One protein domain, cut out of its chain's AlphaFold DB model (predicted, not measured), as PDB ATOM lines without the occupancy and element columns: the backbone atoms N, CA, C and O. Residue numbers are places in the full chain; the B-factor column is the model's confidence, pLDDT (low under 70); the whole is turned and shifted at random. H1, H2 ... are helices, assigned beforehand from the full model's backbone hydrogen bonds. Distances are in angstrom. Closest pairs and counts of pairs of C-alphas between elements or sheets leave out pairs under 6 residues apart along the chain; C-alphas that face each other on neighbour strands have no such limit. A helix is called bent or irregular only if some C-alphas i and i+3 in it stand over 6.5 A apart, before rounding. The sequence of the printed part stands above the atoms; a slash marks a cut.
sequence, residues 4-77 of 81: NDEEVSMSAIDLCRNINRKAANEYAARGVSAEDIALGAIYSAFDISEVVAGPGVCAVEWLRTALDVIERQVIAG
ATOM      1  N   ASN A   4     -67.676  21.313   2.643       43.03
ATOM      2  CA  ASN A   4     -67.616  20.982   1.217       43.03
ATOM      3  C   ASN A   4     -68.594  21.816   0.361       43.03
ATOM      4  O   ASN A   4     -68.311  22.093  -0.801       43.03
ATOM      5  N   ASP A   5     -69.736  22.227   0.922       50.81
ATOM      6  CA  ASP A   5     -70.734  23.055   0.227       50.81
ATOM      7  C   ASP A   5     -70.269  24.520   0.126       50.81
ATOM      8  O   ASP A   5     -70.572  25.208  -0.849       50.81
ATOM      9  N   GLU A   6     -69.506  24.992   1.117       54.31
ATOM     10  CA  GLU A   6     -68.933  26.344   1.143       54.31
ATOM     11  C   GLU A   6     -67.818  26.505   0.099       54.31
ATOM     12  O   GLU A   6     -67.842  27.466  -0.669       54.31
ATOM     13  N   GLU A   7     -66.894  25.545  -0.010       53.16
ATOM     14  CA  GLU A   7     -65.809  25.592  -1.006       53.16
ATOM     15  C   GLU A   7     -66.332  25.513  -2.453       53.16
ATOM     16  O   GLU A   7     -65.877  26.255  -3.332       53.16
ATOM     17  N   VAL A   8     -67.337  24.665  -2.709       55.88
ATOM     18  CA  VAL A   8     -67.991  24.575  -4.027       55.88
ATOM     19  C   VAL A   8     -68.708  25.887  -4.365       55.88
ATOM     20  O   VAL A   8     -68.592  26.370  -5.494       55.88
ATOM     21  N   SER A   9     -69.374  26.511  -3.388       64.75
ATOM     22  CA  SER A   9     -70.050  27.806  -3.549       64.75
ATOM     23  C   SER A   9     -69.073  28.939  -3.894       64.75
ATOM     24  O   SER A   9     -69.320  29.703  -4.829       64.75
ATOM     25  N   MET A  10     -67.916  29.004  -3.225       71.06
ATOM     26  CA  MET A  10     -66.901  30.033  -3.490       71.06
ATOM     27  C   MET A  10     -66.341  29.942  -4.915       71.06
ATOM     28  O   MET A  10     -66.261  30.949  -5.617       71.06
ATOM     29  N   SER A  11     -66.042  28.727  -5.387       80.19
ATOM     30  CA  SER A  11     -65.536  28.524  -6.751       80.19
ATOM     31  C   SER A  11     -66.541  28.945  -7.836       80.19
ATOM     32  O   SER A  11     -66.154  29.477  -8.882       80.19
ATOM     33  N   ALA A  12     -67.840  28.754  -7.581       83.38
ATOM     34  CA  ALA A  12     -68.910  29.149  -8.492       83.38
ATOM     35  C   ALA A  12     -69.106  30.672  -8.518       83.38
ATOM     36  O   ALA A  12     -69.259  31.255  -9.595       83.38
ATOM     37  N   ILE A  13     -69.047  31.327  -7.353       83.00
ATOM     38  CA  ILE A  13     -69.111  32.790  -7.246       83.00
ATOM     39  C   ILE A  13     -67.937  33.420  -8.005       83.00
ATOM     40  O   ILE A  13     -68.153  34.292  -8.853       83.00
ATOM     41  N   ASP A  14     -66.715  32.930  -7.798       87.62
ATOM     42  CA  ASP A  14     -65.519  33.427  -8.486       87.62
ATOM     43  C   ASP A  14     -65.600  33.274 -10.010       87.62
ATOM     44  O   ASP A  14     -65.223  34.186 -10.759       87.62
ATOM     45  N   LEU A  15     -66.125  32.145 -10.492       89.25
ATOM     46  CA  LEU A  15     -66.358  31.925 -11.917       89.25
ATOM     47  C   LEU A  15     -67.302  32.990 -12.496       89.25
ATOM     48  O   LEU A  15     -66.957  33.638 -13.491       89.25
ATOM     49  N   CYS A  16     -68.452  33.213 -11.857       89.00
ATOM     50  CA  CYS A  16     -69.423  34.227 -12.271       89.00
ATOM     51  C   CYS A  16     -68.807  35.635 -12.268       89.00
ATOM     52  O   CYS A  16     -68.934  36.372 -13.251       89.00
ATOM     53  N   ARG A  17     -68.063  36.001 -11.213       87.81
ATOM     54  CA  ARG A  17     -67.371  37.301 -11.126       87.81
ATOM     55  C   ARG A  17     -66.367  37.483 -12.261       87.81
ATOM     56  O   ARG A  17     -66.311  38.553 -12.868       87.81
ATOM     57  N   ASN A  18     -65.591  36.453 -12.587       91.75
ATOM     58  CA  ASN A  18     -64.601  36.520 -13.662       91.75
ATOM     59  C   ASN A  18     -65.240  36.693 -15.044       91.75
ATOM     60  O   ASN A  18     -64.703  37.431 -15.873       91.75
ATOM     61  N   ILE A  19     -66.384  36.054 -15.293       94.75
ATOM     62  CA  ILE A  19     -67.155  36.254 -16.527       94.75
ATOM     63  C   ILE A  19     -67.663  37.699 -16.596       94.75
ATOM     64  O   ILE A  19     -67.430  38.376 -17.596       94.75
ATOM     65  N   ASN A  20     -68.253  38.211 -15.514       93.00
ATOM     66  CA  ASN A  20     -68.795  39.572 -15.479       93.00
ATOM     67  C   ASN A  20     -67.713  40.652 -15.640       93.00
ATOM     68  O   ASN A  20     -67.923  41.634 -16.348       93.00
ATOM     69  N   ARG A  21     -66.513  40.453 -15.075       93.25
ATOM     70  CA  ARG A  21     -65.362  41.352 -15.300       93.25
ATOM     71  C   ARG A  21     -64.939  41.393 -16.769       93.25
ATOM     72  O   ARG A  21     -64.636  42.462 -17.295       93.25
ATOM     73  N   LYS A  22     -64.928  40.241 -17.450       95.69
ATOM     74  CA  LYS A  22     -64.634  40.180 -18.893       95.69
ATOM     75  C   LYS A  22     -65.722  40.873 -19.709       95.69
ATOM     76  O   LYS A  22     -65.391  41.614 -20.629       95.69
ATOM     77  N   ALA A  23     -66.989  40.674 -19.348       94.94
ATOM     78  CA  ALA A  23     -68.114  41.339 -19.998       94.94
ATOM     79  C   ALA A  23     -68.024  42.868 -19.867       94.94
ATOM     80  O   ALA A  23     -68.185  43.566 -20.860       94.94
ATOM     81  N   ALA A  24     -67.664  43.389 -18.689       94.06
ATOM     82  CA  ALA A  24     -67.461  44.826 -18.488       94.06
ATOM     83  C   ALA A  24     -66.398  45.412 -19.436       94.06
ATOM     84  O   ALA A  24     -66.636  46.445 -20.063       94.06
ATOM     85  N   ASN A  25     -65.262  44.727 -19.603       95.25
ATOM     86  CA  ASN A  25     -64.224  45.145 -20.552       95.25
ATOM     87  C   ASN A  25     -64.727  45.125 -22.004       95.25
ATOM     88  O   ASN A  25     -64.413  46.027 -22.776       95.25
ATOM     89  N   GLU A  26     -65.518  44.116 -22.367       97.56
ATOM     90  CA  GLU A  26     -66.107  43.995 -23.703       97.56
ATOM     91  C   GLU A  26     -67.131  45.107 -23.982       97.56
ATOM     92  O   GLU A  26     -67.126  45.694 -25.063       97.56
ATOM     93  N   TYR A  27     -67.984  45.452 -23.013       97.56
ATOM     94  CA  TYR A  27     -68.921  46.568 -23.153       97.56
ATOM     95  C   TYR A  27     -68.193  47.906 -23.302       97.56
ATOM     96  O   TYR A  27     -68.532  48.697 -24.184       97.56
ATOM     97  N   ALA A  28     -67.150  48.131 -22.501       95.56
ATOM     98  CA  ALA A  28     -66.327  49.331 -22.599       95.56
ATOM     99  C   ALA A  28     -65.621  49.425 -23.962       95.56
ATOM    100  O   ALA A  28     -65.618  50.487 -24.585       95.56
ATOM    101  N   ALA A  29     -65.095  48.310 -24.483       97.50
ATOM    102  CA  ALA A  29     -64.487  48.252 -25.816       97.50
ATOM    103  C   ALA A  29     -65.479  48.590 -26.948       97.50
ATOM    104  O   ALA A  29     -65.068  49.046 -28.016       97.50
ATOM    105  N   ARG A  30     -66.783  48.413 -26.709       97.88
ATOM    106  CA  ARG A  30     -67.876  48.784 -27.625       97.88
ATOM    107  C   ARG A  30     -68.402  50.207 -27.410       97.88
ATOM    108  O   ARG A  30     -69.351  50.600 -28.081       97.88
ATOM    109  N   GLY A  31     -67.796  50.978 -26.507       97.75
ATOM    110  CA  GLY A  31     -68.153  52.374 -26.249       97.75
ATOM    111  C   GLY A  31     -69.372  52.570 -25.345       97.75
ATOM    112  O   GLY A  31     -69.936  53.661 -25.338       97.75
ATOM    113  N   VAL A  32     -69.794  51.544 -24.599       97.88
ATOM    114  CA  VAL A  32     -70.868  51.680 -23.602       97.88
ATOM    115  C   VAL A  32     -70.339  52.449 -22.387       97.88
ATOM    116  O   VAL A  32     -69.216  52.202 -21.940       97.88
ATOM    117  N   SER A  33     -71.131  53.389 -21.860       97.12
ATOM    118  CA  SER A  33     -70.751  54.177 -20.680       97.12
ATOM    119  C   SER A  33     -70.653  53.304 -19.423       97.12
ATOM    120  O   SER A  33     -71.270  52.241 -19.336       97.12
ATOM    121  N   ALA A  34     -69.880  53.745 -18.427       93.44
ATOM    122  CA  ALA A  34     -69.757  53.011 -17.168       93.44
ATOM    123  C   ALA A  34     -71.107  52.922 -16.436       93.44
ATOM    124  O   ALA A  34     -71.437  51.885 -15.859       93.44
ATOM    125  N   GLU A  35     -71.896  53.993 -16.507       95.62
ATOM    126  CA  GLU A  35     -73.237  54.096 -15.947       95.62
ATOM    127  C   GLU A  35     -74.196  53.089 -16.596       95.62
ATOM    128  O   GLU A  35     -74.891  52.361 -15.885       95.62
ATOM    129  N   ASP A  36     -74.187  52.980 -17.928       97.06
ATOM    130  CA  ASP A  36     -75.036  52.030 -18.656       97.06
ATOM    131  C   ASP A  36     -74.599  50.576 -18.426       97.06
ATOM    132  O   ASP A  36     -75.445  49.689 -18.308       97.06
ATOM    133  N   ILE A  37     -73.289  50.317 -18.310       96.50
ATOM    134  CA  ILE A  37     -72.762  48.989 -17.955       96.50
ATOM    135  C   ILE A  37     -73.258  48.578 -16.569       96.50
ATOM    136  O   ILE A  37     -73.743  47.459 -16.396       96.50
ATOM    137  N   ALA A  38     -73.151  49.472 -15.583       93.12
ATOM    138  CA  ALA A  38     -73.607  49.204 -14.225       93.12
ATOM    139  C   ALA A  38     -75.121  48.951 -14.185       93.12
ATOM    140  O   ALA A  38     -75.568  47.975 -13.581       93.12
ATOM    141  N   LEU A  39     -75.905  49.780 -14.879       95.00
ATOM    142  CA  LEU A  39     -77.354  49.627 -14.939       95.00
ATOM    143  C   LEU A  39     -77.761  48.317 -15.634       95.00
ATOM    144  O   LEU A  39     -78.593  47.576 -15.111       95.00
ATOM    145  N   GLY A  40     -77.141  47.990 -16.771       95.69
ATOM    146  CA  GLY A  40     -77.378  46.737 -17.491       95.69
ATOM    147  C   GLY A  40     -77.008  45.494 -16.676       95.69
ATOM    148  O   GLY A  40     -77.726  44.493 -16.713       95.69
ATOM    149  N   ALA A  41     -75.933  45.562 -15.886       94.25
ATOM    150  CA  ALA A  41     -75.548  44.485 -14.977       94.25
ATOM    151  C   ALA A  41     -76.586  44.268 -13.863       94.25
ATOM    152  O   ALA A  41     -76.896  43.120 -13.542       94.25
ATOM    153  N   ILE A  42     -77.165  45.341 -13.311       93.50
ATOM    154  CA  ILE A  42     -78.229  45.251 -12.297       93.50
ATOM    155  C   ILE A  42     -79.500  44.632 -12.891       93.50
ATOM    156  O   ILE A  42     -80.067  43.730 -12.277       93.50
ATOM    157  N   TYR A  43     -79.917  45.049 -14.092       95.00
ATOM    158  CA  TYR A  43     -81.050  44.417 -14.782       95.00
ATOM    159  C   TYR A  43     -80.791  42.936 -15.070       95.00
ATOM    160  O   TYR A  43     -81.639  42.102 -14.787       95.00
ATOM    161  N   SER A  44     -79.586  42.584 -15.519       94.56
ATOM    162  CA  SER A  44     -79.225  41.178 -15.747       94.56
ATOM    163  C   SER A  44     -79.270  40.357 -14.452       94.56
ATOM    164  O   SER A  44     -79.710  39.210 -14.451       94.56
ATOM    165  N   ALA A  45     -78.833  40.934 -13.327       93.06
ATOM    166  CA  ALA A  45     -78.930  40.288 -12.020       93.06
ATOM    167  C   ALA A  45     -80.392  40.118 -11.570       93.06
ATOM    168  O   ALA A  45     -80.730  39.092 -10.975       93.06
ATOM    169  N   PHE A  46     -81.260  41.089 -11.876       94.62
ATOM    170  CA  PHE A  46     -82.703  40.976 -11.667       94.62
ATOM    171  C   PHE A  46     -83.304  39.840 -12.501       94.62
ATOM    172  O   PHE A  46     -83.958  38.976 -11.926       94.62
ATOM    173  N   ASP A  47     -83.007  39.770 -13.799       94.81
ATOM    174  CA  ASP A  47     -83.514  38.722 -14.696       94.81
ATOM    175  C   ASP A  47     -83.100  37.318 -14.224       94.81
ATOM    176  O   ASP A  47     -83.904  36.386 -14.200       94.81
ATOM    177  N   ILE A  48     -81.847  37.160 -13.779       91.50
ATOM    178  CA  ILE A  48     -81.372  35.909 -13.167       91.50
ATOM    179  C   ILE A  48     -82.178  35.600 -11.901       91.50
ATOM    180  O   ILE A  48     -82.614  34.464 -11.709       91.50
ATOM    181  N   SER A  49     -82.395  36.605 -11.052       92.44
ATOM    182  CA  SER A  49     -83.149  36.467  -9.803       92.44
ATOM    183  C   SER A  49     -84.612  36.094 -10.055       92.44
ATOM    184  O   SER A  49     -85.154  35.272  -9.319       92.44
ATOM    185  N   GLU A  50     -85.237  36.600 -11.122       94.69
ATOM    186  CA  GLU A  50     -86.592  36.192 -11.515       94.69
ATOM    187  C   GLU A  50     -86.671  34.697 -11.828       94.69
ATOM    188  O   GLU A  50     -87.638  34.034 -11.447       94.69
ATOM    189  N   VAL A  51     -85.635  34.150 -12.470       92.88
ATOM    190  CA  VAL A  51     -85.564  32.729 -12.822       92.88
ATOM    191  C   VAL A  51     -85.311  31.847 -11.596       92.88
ATOM    192  O   VAL A  51     -85.898  30.769 -11.498       92.88
ATOM    193  N   VAL A  52     -84.438  32.266 -10.672       87.75
ATOM    194  CA  VAL A  52     -83.967  31.392  -9.575       87.75
ATOM    195  C   VAL A  52     -84.692  31.594  -8.245       87.75
ATOM    196  O   VAL A  52     -84.863  30.632  -7.500       87.75
ATOM    197  N   ALA A  53     -85.107  32.823  -7.932       88.44
ATOM    198  CA  ALA A  53     -85.717  33.194  -6.652       88.44
ATOM    199  C   ALA A  53     -87.228  33.459  -6.765       88.44
ATOM    200  O   ALA A  53     -87.943  33.381  -5.765       88.44
ATOM    201  N   GLY A  54     -87.721  33.731  -7.976       90.31
ATOM    202  CA  GLY A  54     -89.130  33.966  -8.274       90.31
ATOM    203  C   GLY A  54     -89.415  35.391  -8.764       90.31
ATOM    204  O   GLY A  54     -88.575  36.281  -8.633       90.31
ATOM    205  N   PRO A  55     -90.613  35.629  -9.322       93.00
ATOM    206  CA  PRO A  55     -90.903  36.835 -10.092       93.00
ATOM    207  C   PRO A  55     -91.005  38.102  -9.234       93.00
ATOM    208  O   PRO A  55     -91.437  38.072  -8.075       93.00
ATOM    209  N   GLY A  56     -90.684  39.243  -9.848       92.12
ATOM    210  CA  GLY A  56     -90.957  40.574  -9.307       92.12
ATOM    211  C   GLY A  56     -90.329  40.827  -7.934       92.12
ATOM    212  O   GLY A  56     -89.115  40.935  -7.797       92.12
ATOM    213  N   VAL A  57     -91.168  40.965  -6.901       92.88
ATOM    214  CA  VAL A  57     -90.715  41.327  -5.543       92.88
ATOM    215  C   VAL A  57     -89.744  40.290  -4.974       92.88
ATOM    216  O   VAL A  57     -88.779  40.672  -4.323       92.88
ATOM    217  N   CYS A  58     -89.941  38.999  -5.260       89.56
ATOM    218  CA  CYS A  58     -89.026  37.951  -4.802       89.56
ATOM    219  C   CYS A  58     -87.606  38.158  -5.352       89.56
ATOM    220  O   CYS A  58     -86.641  38.082  -4.592       89.56
ATOM    221  N   ALA A  59     -87.481  38.499  -6.637       92.38
ATOM    222  CA  ALA A  59     -86.204  38.834  -7.258       92.38
ATOM    223  C   ALA A  59     -85.561  40.083  -6.631       92.38
ATOM    224  O   ALA A  59     -84.363  40.083  -6.348       92.38
ATOM    225  N   VAL A  60     -86.352  41.124  -6.346       94.00
ATOM    226  CA  VAL A  60     -85.856  42.342  -5.677       94.00
ATOM    227  C   VAL A  60     -85.307  42.042  -4.281       94.00
ATOM    228  O   VAL A  60     -84.230  42.526  -3.934       94.00
ATOM    229  N   GLU A  61     -86.013  41.249  -3.477       93.56
ATOM    230  CA  GLU A  61     -85.562  40.896  -2.122       93.56
ATOM    231  C   GLU A  61     -84.282  40.051  -2.142       93.56
ATOM    232  O   GLU A  61     -83.403  40.212  -1.291       93.56
ATOM    233  N   TRP A  62     -84.124  39.199  -3.157       90.62
ATOM    234  CA  TRP A  62     -82.900  38.427  -3.344       90.62
ATOM    235  C   TRP A  62     -81.702  39.326  -3.683       90.62
ATOM    236  O   TRP A  62     -80.641  39.205  -3.068       90.62
ATOM    237  N   LEU A  63     -81.894  40.299  -4.581       92.50
ATOM    238  CA  LEU A  63     -80.880  41.313  -4.888       92.50
ATOM    239  C   LEU A  63     -80.500  42.147  -3.661       92.50
ATOM    240  O   LEU A  63     -79.315  42.369  -3.422       92.50
ATOM    241  N   ARG A  64     -81.483  42.585  -2.865       93.88
ATOM    242  CA  ARG A  64     -81.238  43.325  -1.615       93.88
ATOM    243  C   ARG A  64     -80.412  42.509  -0.635       93.88
ATOM    244  O   ARG A  64     -79.409  42.999  -0.142       93.88
ATOM    245  N   THR A  65     -80.759  41.238  -0.448       91.12
ATOM    246  CA  THR A  65     -80.000  40.334   0.425       91.12
ATOM    247  C   THR A  65     -78.540  40.211  -0.021       91.12
ATOM    248  O   THR A  65     -77.634  40.232   0.812       91.12
ATOM    249  N   ALA A  66     -78.286  40.106  -1.330       88.50
ATOM    250  CA  ALA A  66     -76.924  40.070  -1.863       88.50
ATOM    251  C   ALA A  66     -76.175  41.398  -1.632       88.50
ATOM    252  O   ALA A  66     -75.003  41.388  -1.250       88.50
ATOM    253  N   LEU A  67     -76.850  42.537  -1.810       91.44
ATOM    254  CA  LEU A  67     -76.286  43.858  -1.523       91.44
ATOM    255  C   LEU A  67     -75.967  44.037  -0.035       91.44
ATOM    256  O   LEU A  67     -74.887  44.527   0.277       91.44
ATOM    257  N   ASP A  68     -76.822  43.562   0.870       93.00
ATOM    258  CA  ASP A  68     -76.590  43.610   2.319       93.00
ATOM    259  C   ASP A  68     -75.354  42.788   2.735       93.00
ATOM    260  O   ASP A  68     -74.698  43.078   3.739       93.00
ATOM    261  N   VAL A  69     -75.022  41.717   2.004       88.19
ATOM    262  CA  VAL A  69     -73.772  40.963   2.219       88.19
ATOM    263  C   VAL A  69     -72.565  41.808   1.813       88.19
ATOM    264  O   VAL A  69     -71.627  41.940   2.598       88.19
ATOM    265  N   ILE A  70     -72.606  42.413   0.624       89.75
ATOM    266  CA  ILE A  70     -71.526  43.269   0.115       89.75
ATOM    267  C   ILE A  70     -71.329  44.485   1.026       89.75
ATOM    268  O   ILE A  70     -70.202  44.801   1.399       89.75
ATOM    269  N   GLU A  71     -72.416  45.151   1.416       91.31
ATOM    270  CA  GLU A  71     -72.383  46.318   2.296       91.31
ATOM    271  C   GLU A  71     -71.721  45.980   3.634       91.31
ATOM    272  O   GLU A  71     -70.823  46.700   4.074       91.31
ATOM    273  N   ARG A  72     -72.093  44.852   4.253       91.38
ATOM    274  CA  ARG A  72     -71.469  44.396   5.503       91.38
ATOM    275  C   ARG A  72     -69.966  44.174   5.359       91.38
ATOM    276  O   ARG A  72     -69.227  44.618   6.232       91.38
ATOM    277  N   GLN A  73     -69.519  43.545   4.271       86.69
ATOM    278  CA  GLN A  73     -68.089  43.345   4.006       86.69
ATOM    279  C   GLN A  73     -67.356  44.686   3.869       86.69
ATOM    280  O   GLN A  73     -66.327  44.898   4.508       86.69
ATOM    281  N   VAL A  74     -67.925  45.631   3.113       89.44
ATOM    282  CA  VAL A  74     -67.349  46.973   2.939       89.44
ATOM    283  C   VAL A  74     -67.249  47.718   4.271       89.44
ATOM    284  O   VAL A  74     -66.193  48.267   4.584       89.44
ATOM    285  N   ILE A  75     -68.318  47.722   5.073       91.81
ATOM    286  CA  ILE A  75     -68.344  48.387   6.386       91.81
ATOM    287  C   ILE A  75     -67.334  47.749   7.347       91.81
ATOM    288  O   ILE A  75     -66.685  48.458   8.116       91.81
ATOM    289  N   ALA A  76     -67.171  46.425   7.292       88.31
ATOM    290  CA  ALA A  76     -66.198  45.694   8.098       88.31
ATOM    291  C   ALA A  76     -64.738  45.912   7.646       88.31
ATOM    292  O   ALA A  76     -63.814  45.506   8.350       88.31
ATOM    293  N   GLY A  77     -64.510  46.557   6.495       85.62
ATOM    294  CA  GLY A  77     -63.184  46.678   5.885       85.62
ATOM    295  C   GLY A  77     -62.662  45.352   5.321       85.62
ATOM    296  O   GLY A  77     -61.460  45.202   5.100       85.62
TER     297      GLY A  77
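Overview. This is residues 4 to 77 of the 81 residues of an uncharacterized protein of Hyphomicrobiales bacterium (UniProt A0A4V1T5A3). Three helices joined end to end make an open, three-legged frame with two corners: H1 and H2 form a splayed hairpin, a V closed at the link between them, and H3 turns off from the far end of H2 as a second, wider V. H2 is the middle leg, while the first part of H1, residues 4 to 19, and the last part of H3, residues 64 to 76, stick out as free arms with no contact between H1 and H3. The printed part has 74 residues, with three named helices in the order H1, H2, H3 and no named strand, and its class is all helix. The whole is loose, with a radius of gyration of the C-alphas of 14.1 A, and it spans 39 by 29 by 26 A.

Along the chain. H1 is residues 4 to 29, the longest helix with 26 residues, and runs 38.5 A from C-alpha 4 at (-67.616, 20.982, 1.217) to C-alpha 29 at (-64.487, 48.252, -25.816). H2 is residues 34 to 52 and measures 27.0 A from first to last C-alpha. H3 is residues 57 to 76 and measures 28.4 A, ending with C-alpha 76 at (-66.198, 45.694, 8.098). No helix is bent or irregular.

Arrangement. H1 and H2 are a helical hairpin. They touch through residues 24 to 28 of H1 and residues 34 to 37 of H2 alone, and their closest C-alphas, those of Ala 24 and Ile 37, are 6.8 A apart. They run opposite ways at a steep tilt of 38 degrees, with centres 14.3 A apart. H2 touches H3 with residues 45 to 50 alone, and H3 touches H2 with residues 58 to 63 alone. The closest C-alphas of H2 and H3 are those of Ser 49 and Ala 59, 4.6 A apart. H2 and H3 run opposite ways at a steep tilt of 57 degrees. H1 and H3 are apart. In H1, H2 and H3 every O i to N i+4 pair is within hydrogen-bond range.

Size, cuts and confidence. The two C-alphas farthest apart are those of Asn 4 and Gly 31, 41.7 A. Residues 4 to 19 of H1 stand free, and so do residues 64 to 77, of which 64 to 76 belong to H3. Without these stretches the body has 44 residues and spans 34 by 16 by 11 A. Both links, H1 to H2 and H2 to H3, are tight, with 4 residues each. The printed part has no cut. The mean pLDDT of the printed part is 88.9, and residues 4 to 9 are under 70.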